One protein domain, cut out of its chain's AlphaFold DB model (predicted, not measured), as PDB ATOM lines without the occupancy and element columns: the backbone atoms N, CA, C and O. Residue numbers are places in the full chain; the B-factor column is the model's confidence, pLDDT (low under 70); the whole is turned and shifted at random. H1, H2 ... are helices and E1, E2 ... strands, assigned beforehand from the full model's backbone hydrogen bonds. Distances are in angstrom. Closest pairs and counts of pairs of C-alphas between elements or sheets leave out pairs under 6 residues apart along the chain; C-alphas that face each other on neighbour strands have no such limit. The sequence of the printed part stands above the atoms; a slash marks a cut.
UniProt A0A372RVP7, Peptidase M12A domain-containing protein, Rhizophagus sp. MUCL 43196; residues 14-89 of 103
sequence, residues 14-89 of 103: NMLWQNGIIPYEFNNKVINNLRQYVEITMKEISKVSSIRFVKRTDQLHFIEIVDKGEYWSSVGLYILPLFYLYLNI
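This is residues 14 to 89 of the 103 residues of the protein "Peptidase M12A domain-containing protein" of Rhizophagus sp. MUCL 43196 (UniProt A0A372RVP7). What is the main picture? It has little regular structure: a small three-stranded parallel sheet has H1 over one face, and unnamed residues 66 to 89 fold back so that 83 to 84 pair with E3. What are the figures? The 76 printed residues, under half in named elements, hold E1, H1, E2, E3, class mixed, sheet order E2 E1 E3; compact, radius of gyration of the C-alphas 12.0 A, spans 32 by 29 by 23 A.

Where are the strands? E1, residues 21 to 26, begins at C-alpha (181.295, 207.096, 104.687) and measures 16.6 A. E2 is residues 52 to 55, 10.2 A; E3, residues 63 to 65, 6.3 A, ends at C-alpha (182.568, 208.806, 120.515). Where is the helix? H1 is residues 32 to 48, 25.1 A.

How do strands pair? Inner E1 is parallel to E2, N 22 to O 52 2.8 A, and to E3, N 25 to O 63 2.9 A. How does H1 sit? In two layers, H1 runs along the strands over E2 and E1, height over the sheet 9.6 A, its closest C-alphas to E2 being Ser 46 and Arg 52, 5.6 A. E1, H1, E2 form a strand-helix-strand unit, parallel strands joined through a helix, its crossover right-handed. Every O i to N i+4 pair of H1 is within hydrogen-bond range.

Is it continuous? The printed part has no cut and no long link. Where is confidence low? pLDDT is under 70 at residues 14 to 18, 20 and 69 to 89.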
ATOM      1  N   ASN A  14     185.830 220.027 101.014       65.12
ATOM      2  CA  ASN A  14     186.951 219.463 101.775       65.12
ATOM      3  C   ASN A  14     186.576 219.171 103.229       65.12
ATOM      4  O   ASN A  14     187.275 218.430 103.915       65.12
ATOM      5  N   MET A  15     185.466 219.749 103.685       61.75
ATOM      6  CA  MET A  15     184.904 219.552 105.012       61.75
ATOM      7  C   MET A  15     183.719 218.575 105.001       61.75
ATOM      8  O   MET A  15     182.970 218.487 105.975       61.75
ATOM      9  N   LEU A  16     183.527 217.819 103.916       66.81
ATOM     10  CA  LEU A  16     182.508 216.776 103.824       66.81
ATOM     11  C   LEU A  16     183.134 215.384 103.920       66.81
ATOM     12  O   LEU A  16     184.232 215.126 103.430       66.81
ATOM     13  N   TRP A  17     182.392 214.451 104.514       68.69
ATOM     14  CA  TRP A  17     182.764 213.039 104.513       68.69
ATOM     15  C   TRP A  17     182.644 212.467 103.103       68.69
ATOM     16  O   TRP A  17     181.551 212.403 102.531       68.69
ATOM     17  N   GLN A  18     183.775 212.042 102.541       69.19
ATOM     18  CA  GLN A  18     183.812 211.488 101.193       69.19
ATOM     19  C   GLN A  18     182.891 210.268 101.085       69.19
ATOM     20  O   GLN A  18     182.896 209.374 101.933       69.19
ATOM     21  N   ASN A  19     182.076 210.249 100.029       73.56
ATOM     22  CA  ASN A  19     181.092 209.200  99.747       73.56
ATOM     23  C   ASN A  19     180.062 208.966 100.869       73.56
ATOM     24  O   ASN A  19     179.409 207.924 100.889       73.56
ATOM     25  N   GLY A  20     179.923 209.906 101.814       69.94
ATOM     26  CA  GLY A  20     179.058 209.738 102.981       69.94
ATOM     27  C   GLY A  20     179.509 208.623 103.931       69.94
ATOM     28  O   GLY A  20     178.719 208.198 104.771       69.94
ATOM     29  N   ILE A  21     180.747 208.130 103.806       81.06
ATOM     30  CA  ILE A  21     181.295 207.096 104.687       81.06
ATOM     31  C   ILE A  21     181.955 207.780 105.879       81.06
ATOM     32  O   ILE A  21     182.866 208.588 105.719       81.06
ATOM     33  N   ILE A  22     181.497 207.430 107.076       84.38
ATOM     34  CA  ILE A  22     181.951 208.012 108.334       84.38
ATOM     35  C   ILE A  22     182.570 206.901 109.189       84.38
ATOM     36  O   ILE A  22     181.840 206.106 109.795       84.38
ATOM     37  N   PRO A  23     183.908 206.812 109.246       87.25
ATOM     38  CA  PRO A  23     184.593 205.938 110.184       87.25
ATOM     39  C   PRO A  23     184.341 206.406 111.618       87.25
ATOM     40  O   PRO A  23     184.426 207.602 111.898       87.25
ATOM     41  N   TYR A  24     184.054 205.482 112.532       87.06
ATOM     42  CA  TYR A  24     183.845 205.800 113.941       87.06
ATOM     43  C   TYR A  24     184.503 204.797 114.886       87.06
ATOM     44  O   TYR A  24     184.673 203.616 114.570       87.06
ATOM     45  N   GLU A  25     184.821 205.273 116.081       91.00
ATOM     46  CA  GLU A  25     185.399 204.491 117.164       91.00
ATOM     47  C   GLU A  25     184.797 204.929 118.500       91.00
ATOM     48  O   GLU A  25     184.518 206.107 118.716       91.00
ATOM     49  N   PHE A  26     184.571 203.976 119.404       88.06
ATOM     50  CA  PHE A  26     184.171 204.292 120.770       88.06
ATOM     51  C   PHE A  26     185.396 204.345 121.659       88.06
ATOM     52  O   PHE A  26     186.159 203.381 121.724       88.06
ATOM     53  N   ASN A  27     185.501 205.399 122.453       86.38
ATOM     54  CA  ASN A  27     186.446 205.415 123.545       86.38
ATOM     55  C   ASN A  27     186.103 204.324 124.577       86.38
ATOM     56  O   ASN A  27     184.939 203.965 124.806       86.38
ATOM     57  N   ASN A  28     187.133 203.805 125.242       83.75
ATOM     58  CA  ASN A  28     187.004 202.744 126.243       83.75
ATOM     59  C   ASN A  28     186.161 203.147 127.461       83.75
ATOM     60  O   ASN A  28     185.674 202.274 128.171       83.75
ATOM     61  N   LYS A  29     185.969 204.449 127.694       83.12
ATOM     62  CA  LYS A  29     185.154 204.971 128.799       83.12
ATOM     63  C   LYS A  29     183.652 204.994 128.507       83.12
ATOM     64  O   LYS A  29     182.871 205.165 129.433       83.12
ATOM     65  N   VAL A  30     183.239 204.810 127.249       79.81
ATOM     66  CA  VAL A  30     181.818 204.810 126.872       79.81
ATOM     67  C   VAL A  30     181.160 203.516 127.341       79.81
ATOM     68  O   VAL A  30     181.516 202.433 126.869       79.81
ATOM     69  N   ILE A  31     180.172 203.632 128.228       84.56
ATOM     70  CA  ILE A  31     179.416 202.493 128.762       84.56
ATOM     71  C   ILE A  31     178.595 201.774 127.678       84.56
ATOM     72  O   ILE A  31     178.119 202.387 126.721       84.56
ATOM     73  N   ASN A  32     178.382 200.463 127.836       85.75
ATOM     74  CA  ASN A  32     177.731 199.627 126.815       85.75
ATOM     75  C   ASN A  32     176.323 200.092 126.422       85.75
ATOM     76  O   ASN A  32     175.991 200.050 125.241       85.75
ATOM     77  N   ASN A  33     175.517 200.560 127.378       82.06
ATOM     78  CA  ASN A  33     174.167 201.040 127.075       82.06
ATOM     79  C   ASN A  33     174.220 202.226 126.103       82.06
ATOM     80  O   ASN A  33     173.528 202.228 125.089       82.06
ATOM     81  N   LEU A  34     175.111 203.189 126.358       80.94
ATOM     82  CA  LEU A  34     175.317 204.333 125.473       80.94
ATOM     83  C   LEU A  34     175.812 203.880 124.092       80.94
ATOM     84  O   LEU A  34     175.286 204.337 123.082       80.94
ATOM     85  N   ARG A  35     176.740 202.914 124.029       85.44
ATOM     86  CA  ARG A  35     177.195 202.335 122.750       85.44
ATOM     87  C   ARG A  35     176.038 201.773 121.922       85.44
ATOM     88  O   ARG A  35     175.964 202.053 120.728       85.44
ATOM     89  N   GLN A  36     175.125 201.028 122.545       86.50
ATOM     90  CA  GLN A  36     173.975 200.440 121.854       86.50
ATOM     91  C   GLN A  36     173.046 201.507 121.274       86.50
ATOM     92  O   GLN A  36     172.668 201.424 120.106       86.50
ATOM     93  N   TYR A  37     172.712 202.536 122.053       83.44
ATOM     94  CA  TYR A  37     171.864 203.621 121.564       83.44
ATOM     95  C   TYR A  37     172.508 204.393 120.408       83.44
ATOM     96  O   TYR A  37     171.844 204.721 119.419       83.44
ATOM     97  N   VAL A  38     173.815 204.641 120.500       82.94
ATOM     98  CA  VAL A  38     174.602 205.278 119.442       82.94
ATOM     99  C   VAL A  38     174.528 204.461 118.150       82.94
ATOM    100  O   VAL A  38     174.217 205.002 117.089       82.94
ATOM    101  N   GLU A  39     174.756 203.151 118.234       87.69
ATOM    102  CA  GLU A  39     174.730 202.257 117.072       87.69
ATOM    103  C   GLU A  39     173.335 202.149 116.443       87.69
ATOM    104  O   GLU A  39     173.212 202.165 115.216       87.69
ATOM    105  N   ILE A  40     172.276 202.096 117.259       83.94
ATOM    106  CA  ILE A  40     170.888 202.125 116.774       83.94
ATOM    107  C   ILE A  40     170.635 203.414 115.994       83.94
ATOM    108  O   ILE A  40     170.123 203.376 114.877       83.94
ATOM    109  N   THR A  41     171.056 204.550 116.536       82.44
ATOM    110  CA  THR A  41     170.858 205.850 115.892       82.44
ATOM    111  C   THR A  41     171.594 205.941 114.559       82.44
ATOM    112  O   THR A  41     171.007 206.324 113.545       82.44
ATOM    113  N   MET A  42     172.865 205.537 114.527       84.75
ATOM    114  CA  MET A  42     173.657 205.462 113.294       84.75
ATOM    115  C   MET A  42     172.966 204.603 112.230       84.75
ATOM    116  O   MET A  42     172.960 204.946 111.041       84.75
ATOM    117  N   LYS A  43     172.340 203.499 112.653       87.06
ATOM    118  CA  LYS A  43     171.573 202.619 111.774       87.06
ATOM    119  C   LYS A  43     170.317 203.301 111.233       87.06
ATOM    120  O   LYS A  43     170.077 203.200 110.034       87.06
ATOM    121  N   GLU A  44     169.541 203.998 112.063       82.56
ATOM    122  CA  GLU A  44     168.342 204.719 111.605       82.56
ATOM    123  C   GLU A  44     168.686 205.816 110.589       82.56
ATOM    124  O   GLU A  44     168.061 205.887 109.532       82.56
ATOM    125  N   ILE A  45     169.750 206.588 110.822       78.56
ATOM    126  CA  ILE A  45     170.240 207.589 109.856       78.56
ATOM    127  C   ILE A  45     170.628 206.929 108.538       78.56
ATOM    128  O   ILE A  45     170.275 207.415 107.462       78.56
ATOM    129  N   SER A  46     171.327 205.796 108.607       83.44
ATOM    130  CA  SER A  46     171.749 205.059 107.414       83.44
ATOM    131  C   SER A  46     170.556 204.521 106.609       83.44
ATOM    132  O   SER A  46     170.654 204.361 105.395       83.44
ATOM    133  N   LYS A  47     169.402 204.255 107.231       81.81
ATOM    134  CA  LYS A  47     168.211 203.810 106.485       81.81
ATOM    135  C   LYS A  47     167.617 204.912 105.614       81.81
ATOM    136  O   LYS A  47     167.119 204.616 104.533       81.81
ATOM    137  N   VAL A  48     167.645 206.154 106.092       77.31
ATOM    138  CA  VAL A  48     166.951 207.289 105.457       77.31
ATOM    139  C   VAL A  48     167.885 208.224 104.687       77.31
ATOM    140  O   VAL A  48     167.423 209.170 104.058       77.31
ATOM    141  N   SER A  49     169.195 207.966 104.717       76.81
ATOM    142  CA  SER A  49     170.212 208.776 104.044       76.81
ATOM    143  C   SER A  49     171.262 207.919 103.328       76.81
ATOM    144  O   SER A  49     171.352 206.702 103.511       76.81
ATOM    145  N   SER A  50     172.094 208.576 102.518       76.12
ATOM    146  CA  SER A  50     173.286 207.981 101.903       76.12
ATOM    147  C   SER A  50     174.460 207.823 102.877       76.12
ATOM    148  O   SER A  50     175.475 207.242 102.500       76.12
ATOM    149  N   ILE A  51     174.337 208.303 104.121       82.31
ATOM    150  CA  ILE A  51     175.398 208.218 105.128       82.31
ATOM    151  C   ILE A  51     175.574 206.768 105.580       82.31
ATOM    152  O   ILE A  51     174.604 206.035 105.787       82.31
ATOM    153  N   ARG A  52     176.825 206.339 105.739       84.44
ATOM    154  CA  ARG A  52     177.200 205.001 106.197       84.44
ATOM    155  C   ARG A  52     178.245 205.110 107.297       84.44
ATOM    156  O   ARG A  52     179.345 205.599 107.064       84.44
ATOM    157  N   PHE A  53     177.910 204.614 108.482       87.38
ATOM    158  CA  PHE A  53     178.847 204.532 109.600       87.38
ATOM    159  C   PHE A  53     179.598 203.204 109.554       87.38
ATOM    160  O   PHE A  53     178.979 202.144 109.443       87.38
ATOM    161  N   VAL A  54     180.925 203.252 109.651       91.75
ATOM    162  CA  VAL A  54     181.785 202.059 109.623       91.75
ATOM    163  C   VAL A  54     182.730 202.064 110.814       91.75
ATOM    164  O   VAL A  54     183.232 203.116 111.201       91.75
ATOM    165  N   LYS A  55     182.985 200.896 111.412       93.19
ATOM    166  CA  LYS A  55     184.012 200.794 112.455       93.19
ATOM    167  C   LYS A  55     185.354 201.200 111.858       93.19
ATOM    168  O   LYS A  55     185.718 200.725 110.783       93.19
ATOM    169  N   ARG A  56     186.060 202.086 112.552       91.06
ATOM    170  CA  ARG A  56     187.388 202.528 112.146       91.06
ATOM    171  C   ARG A  56     188.364 201.348 112.128       91.06
ATOM    172  O   ARG A  56     188.345 200.510 113.027       91.06
ATOM    173  N   THR A  57     189.229 201.330 111.121       91.88
ATOM    174  CA  THR A  57     190.372 200.420 110.997       91.88
ATOM    175  C   THR A  57     191.681 201.204 111.030       91.88
ATOM    176  O   THR A  57     192.446 201.115 111.982       91.88
ATOM    177  N   ASP A  58     191.908 202.019 110.008       88.75
ATOM    178  CA  ASP A  58     193.173 202.689 109.691       88.75
ATOM    179  C   ASP A  58     192.951 204.114 109.157       88.75
ATOM    180  O   ASP A  58     193.901 204.829 108.840       88.75
ATOM    181  N   GLN A  59     191.692 204.557 109.077       85.12
ATOM    182  CA  GLN A  59     191.351 205.870 108.548       85.12
ATOM    183  C   GLN A  59     191.922 206.976 109.447       85.12
ATOM    184  O   GLN A  59     191.777 206.950 110.676       85.12
ATOM    185  N   LEU A  60     192.560 207.965 108.812       81.06
ATOM    186  CA  LEU A  60     193.142 209.131 109.482       81.06
ATOM    187  C   LEU A  60     192.060 210.016 110.107       81.06
ATOM    188  O   LEU A  60     192.195 210.443 111.251       81.06
ATOM    189  N   HIS A  61     190.981 210.260 109.362       78.69
ATOM    190  CA  HIS A  61     189.837 211.032 109.826       78.69
ATOM    191  C   HIS A  61     188.698 210.098 110.205       78.69
ATOM    192  O   HIS A  61     188.282 209.242 109.422       78.69
ATOM    193  N   PHE A  62     188.206 210.268 111.421       81.38
ATOM    194  CA  PHE A  62     187.162 209.444 111.998       81.38
ATOM    195  C   PHE A  62     186.485 210.222 113.120       81.38
ATOM    196  O   PHE A  62     186.983 211.249 113.585       81.38
ATOM    197  N   ILE A  63     185.354 209.698 113.554       82.88
ATOM    198  CA  ILE A  63     184.615 210.180 114.702       82.88
ATOM    199  C   ILE A  63     184.985 209.345 115.926       82.88
ATOM    200  O   ILE A  63     184.734 208.139 115.951       82.88
ATOM    201  N   GLU A  64     185.514 209.980 116.966       82.25
ATOM    202  CA  GLU A  64     185.628 209.366 118.285       82.25
ATOM    203  C   GLU A  64     184.376 209.694 119.109       82.25
ATOM    204  O   GLU A  64     184.036 210.857 119.341       82.25
ATOM    205  N   ILE A  65     183.676 208.661 119.572       81.31
ATOM    206  CA  ILE A  65     182.568 208.806 120.515       81.31
ATOM    207  C   ILE A  65     183.137 208.653 121.916       81.31
ATOM    208  O   ILE A  65     183.715 207.617 122.258       81.31
ATOM    209  N   VAL A  66     182.956 209.683 122.733       79.19
ATOM    210  CA  VAL A  66     183.490 209.766 124.093       79.19
ATOM    211  C   VAL A  66     182.370 210.071 125.078       79.19
ATOM    212  O   VAL A  66     181.377 210.699 124.724       79.19
ATOM    213  N   ASP A  67     182.556 209.654 126.325       77.31
ATOM    214  CA  ASP A  67     181.682 210.017 127.437       77.31
ATOM    215  C   ASP A  67     182.463 210.935 128.387       77.31
ATOM    216  O   ASP A  67     183.434 210.509 129.021       77.31
ATOM    217  N   LYS A  68     182.108 212.226 128.397       74.75
ATOM    218  CA  LYS A  68     182.747 213.270 129.221       74.75
ATOM    219  C   LYS A  68     181.748 214.051 130.092       74.75
ATOM    220  O   LYS A  68     182.147 215.030 130.709       74.75
ATOM    221  N   GLY A  69     180.480 213.634 130.148       67.75
ATOM    222  CA  GLY A  69     179.436 214.282 130.958       67.75
ATOM    223  C   GLY A  69     178.796 215.558 130.378       67.75
ATOM    224  O   GLY A  69     177.847 216.061 130.969       67.75
ATOM    225  N   GLU A  70     179.255 216.060 129.227       65.69
ATOM    226  CA  GLU A  70     178.684 217.215 128.507       65.69
ATOM    227  C   GLU A  70     178.470 216.884 127.016       65.69
ATOM    228  O   GLU A  70     179.049 215.920 126.518       65.69
ATOM    229  N   TYR A  71     177.660 217.678 126.294       65.38
ATOM    230  CA  TYR A  71     177.220 217.378 124.918       65.38
ATOM    231  C   TYR A  71     177.590 218.482 123.922       65.38
ATOM    232  O   TYR A  71     177.133 219.615 124.052       65.38
ATOM    233  N   TRP A  72     178.375 218.155 122.894       60.66
ATOM    234  CA  TRP A  72     178.771 219.098 121.838       60.66
ATOM    235  C   TRP A  72     179.314 218.343 120.623       60.66
ATOM    236  O   TRP A  72     179.825 217.245 120.762       60.66
ATOM    237  N   SER A  73     179.227 218.883 119.411       62.31
ATOM    238  CA  SER A  73     179.884 218.273 118.246       62.31
ATOM    239  C   SER A  73     180.341 219.344 117.267       62.31
ATOM    240  O   SER A  73     179.797 220.447 117.244       62.31
ATOM    241  N   SER A  74     181.364 219.025 116.478       60.03
ATOM    242  CA  SER A  74     181.794 219.869 115.369       60.03
ATOM    243  C   SER A  74     180.882 219.680 114.159       60.03
ATOM    244  O   SER A  74     180.341 218.602 113.913       60.03
ATOM    245  N   VAL A  75     180.754 220.740 113.369       64.25
ATOM    246  CA  VAL A  75     180.020 220.735 112.105       64.25
ATOM    247  C   VAL A  75     180.989 220.293 111.001       64.25
ATOM    248  O   VAL A  75     182.001 220.955 110.781       64.25
ATOM    249  N   GLY A  76     180.697 219.180 110.318       57.53
ATOM    250  CA  GLY A  76     181.496 218.656 109.194       57.53
ATOM    251  C   GLY A  76     182.800 217.935 109.562       57.53
ATOM    252  O   GLY A  76     183.045 217.583 110.714       57.53
ATOM    253  N   LEU A  77     183.617 217.679 108.539       50.62
ATOM    254  CA  LEU A  77     184.981 217.161 108.618       50.62
ATOM    255  C   LEU A  77     185.929 218.346 108.843       50.62
ATOM    256  O   LEU A  77     186.080 219.195 107.971       50.62
ATOM    257  N   TYR A  78     186.574 218.433 110.001       51.53
ATOM    258  CA  TYR A  78     187.642 219.416 110.209       51.53
ATOM    259  C   TYR A  78     188.997 218.742 109.908       51.53
ATOM    260  O   TYR A  78     189.155 217.528 110.010       51.53
ATOM    261  N   ILE A  79     190.017 219.497 109.512       39.97
ATOM    262  CA  ILE A  79     191.308 218.931 109.061       39.97
ATOM    263  C   ILE A  79     192.296 218.852 110.247       39.97
ATOM    264  O   ILE A  79     193.471 219.182 110.138       39.97
ATOM    265  N   LEU A  80     191.815 218.447 111.429       36.09
ATOM    266  CA  LEU A  80     192.637 218.235 112.629       36.09
ATOM    267  C   LEU A  80     192.304 216.882 113.286       36.09
ATOM    268  O   LEU A  80     191.192 216.392 113.115       36.09
ATOM    269  N   PRO A  81     193.237 216.239 114.014       31.00
ATOM    270  CA  PRO A  81     193.208 214.785 114.233       31.00
ATOM    271  C   PRO A  81     192.162 214.243 115.224       31.00
ATOM    272  O   PRO A  81     192.267 213.083 115.608       31.00
ATOM    273  N   LEU A  82     191.191 215.035 115.688       33.09
ATOM    274  CA  LEU A  82     190.255 214.616 116.738       33.09
ATOM    275  C   LEU A  82     188.858 215.207 116.490       33.09
ATOM    276  O   LEU A  82     188.643 216.391 116.749       33.09
ATOM    277  N   PHE A  83     187.906 214.386 116.025       38.56
ATOM    278  CA  PHE A  83     186.477 214.739 115.993       38.56
ATOM    279  C   PHE A  83     185.706 214.025 117.079       38.56
ATOM    280  O   PHE A  83     185.839 212.816 117.247       38.56
ATOM    281  N   TYR A  84     184.839 214.784 117.744       37.00
ATOM    282  CA  TYR A  84     183.910 214.285 118.741       37.00
ATOM    283  C   TYR A  84     182.480 214.356 118.196       37.00
ATOM    284  O   TYR A  84     181.977 215.436 117.868       37.00
ATOM    285  N   LEU A  85     181.815 213.205 118.110       39.88
ATOM    286  CA  LEU A  85     180.369 213.123 117.902       39.88
ATOM    287  C   LEU A  85     179.741 212.731 119.233       39.88
ATOM    288  O   LEU A  85     179.935 211.612 119.709       39.88
ATOM    289  N   TYR A  86     178.989 213.653 119.825       39.78
ATOM    290  CA  TYR A  86     178.155 213.355 120.981       39.78
ATOM    291  C   TYR A  86     176.729 213.127 120.505       39.78
ATOM    292  O   TYR A  86     176.149 213.949 119.797       39.78
ATOM    293  N   LEU A  87     176.182 211.982 120.894       37.22
ATOM    294  CA  LEU A  87     174.822 211.575 120.584       37.22
ATOM    295  C   LEU A  87     173.980 211.829 121.829       37.22
ATOM    296  O   LEU A  87     174.219 211.242 122.882       37.22
ATOM    297  N   ASN A  88     173.028 212.750 121.712       34.56
ATOM    298  CA  ASN A  88     172.012 212.973 122.730       34.56
ATOM    299  C   ASN A  88     171.069 211.760 122.731       34.56
ATOM    300  O   ASN A  88     170.562 211.419 121.677       34.56
ATOM    301  N   ILE A  89     170.849 211.101 123.865       35.84
ATOM    302  CA  ILE A  89     169.678 210.242 124.078       35.84
ATOM    303  C   ILE A  89     169.029 210.766 125.354       35.84
ATOM    304  O   ILE A  89     169.443 210.412 126.453       35.84
TER     305      ILE A  89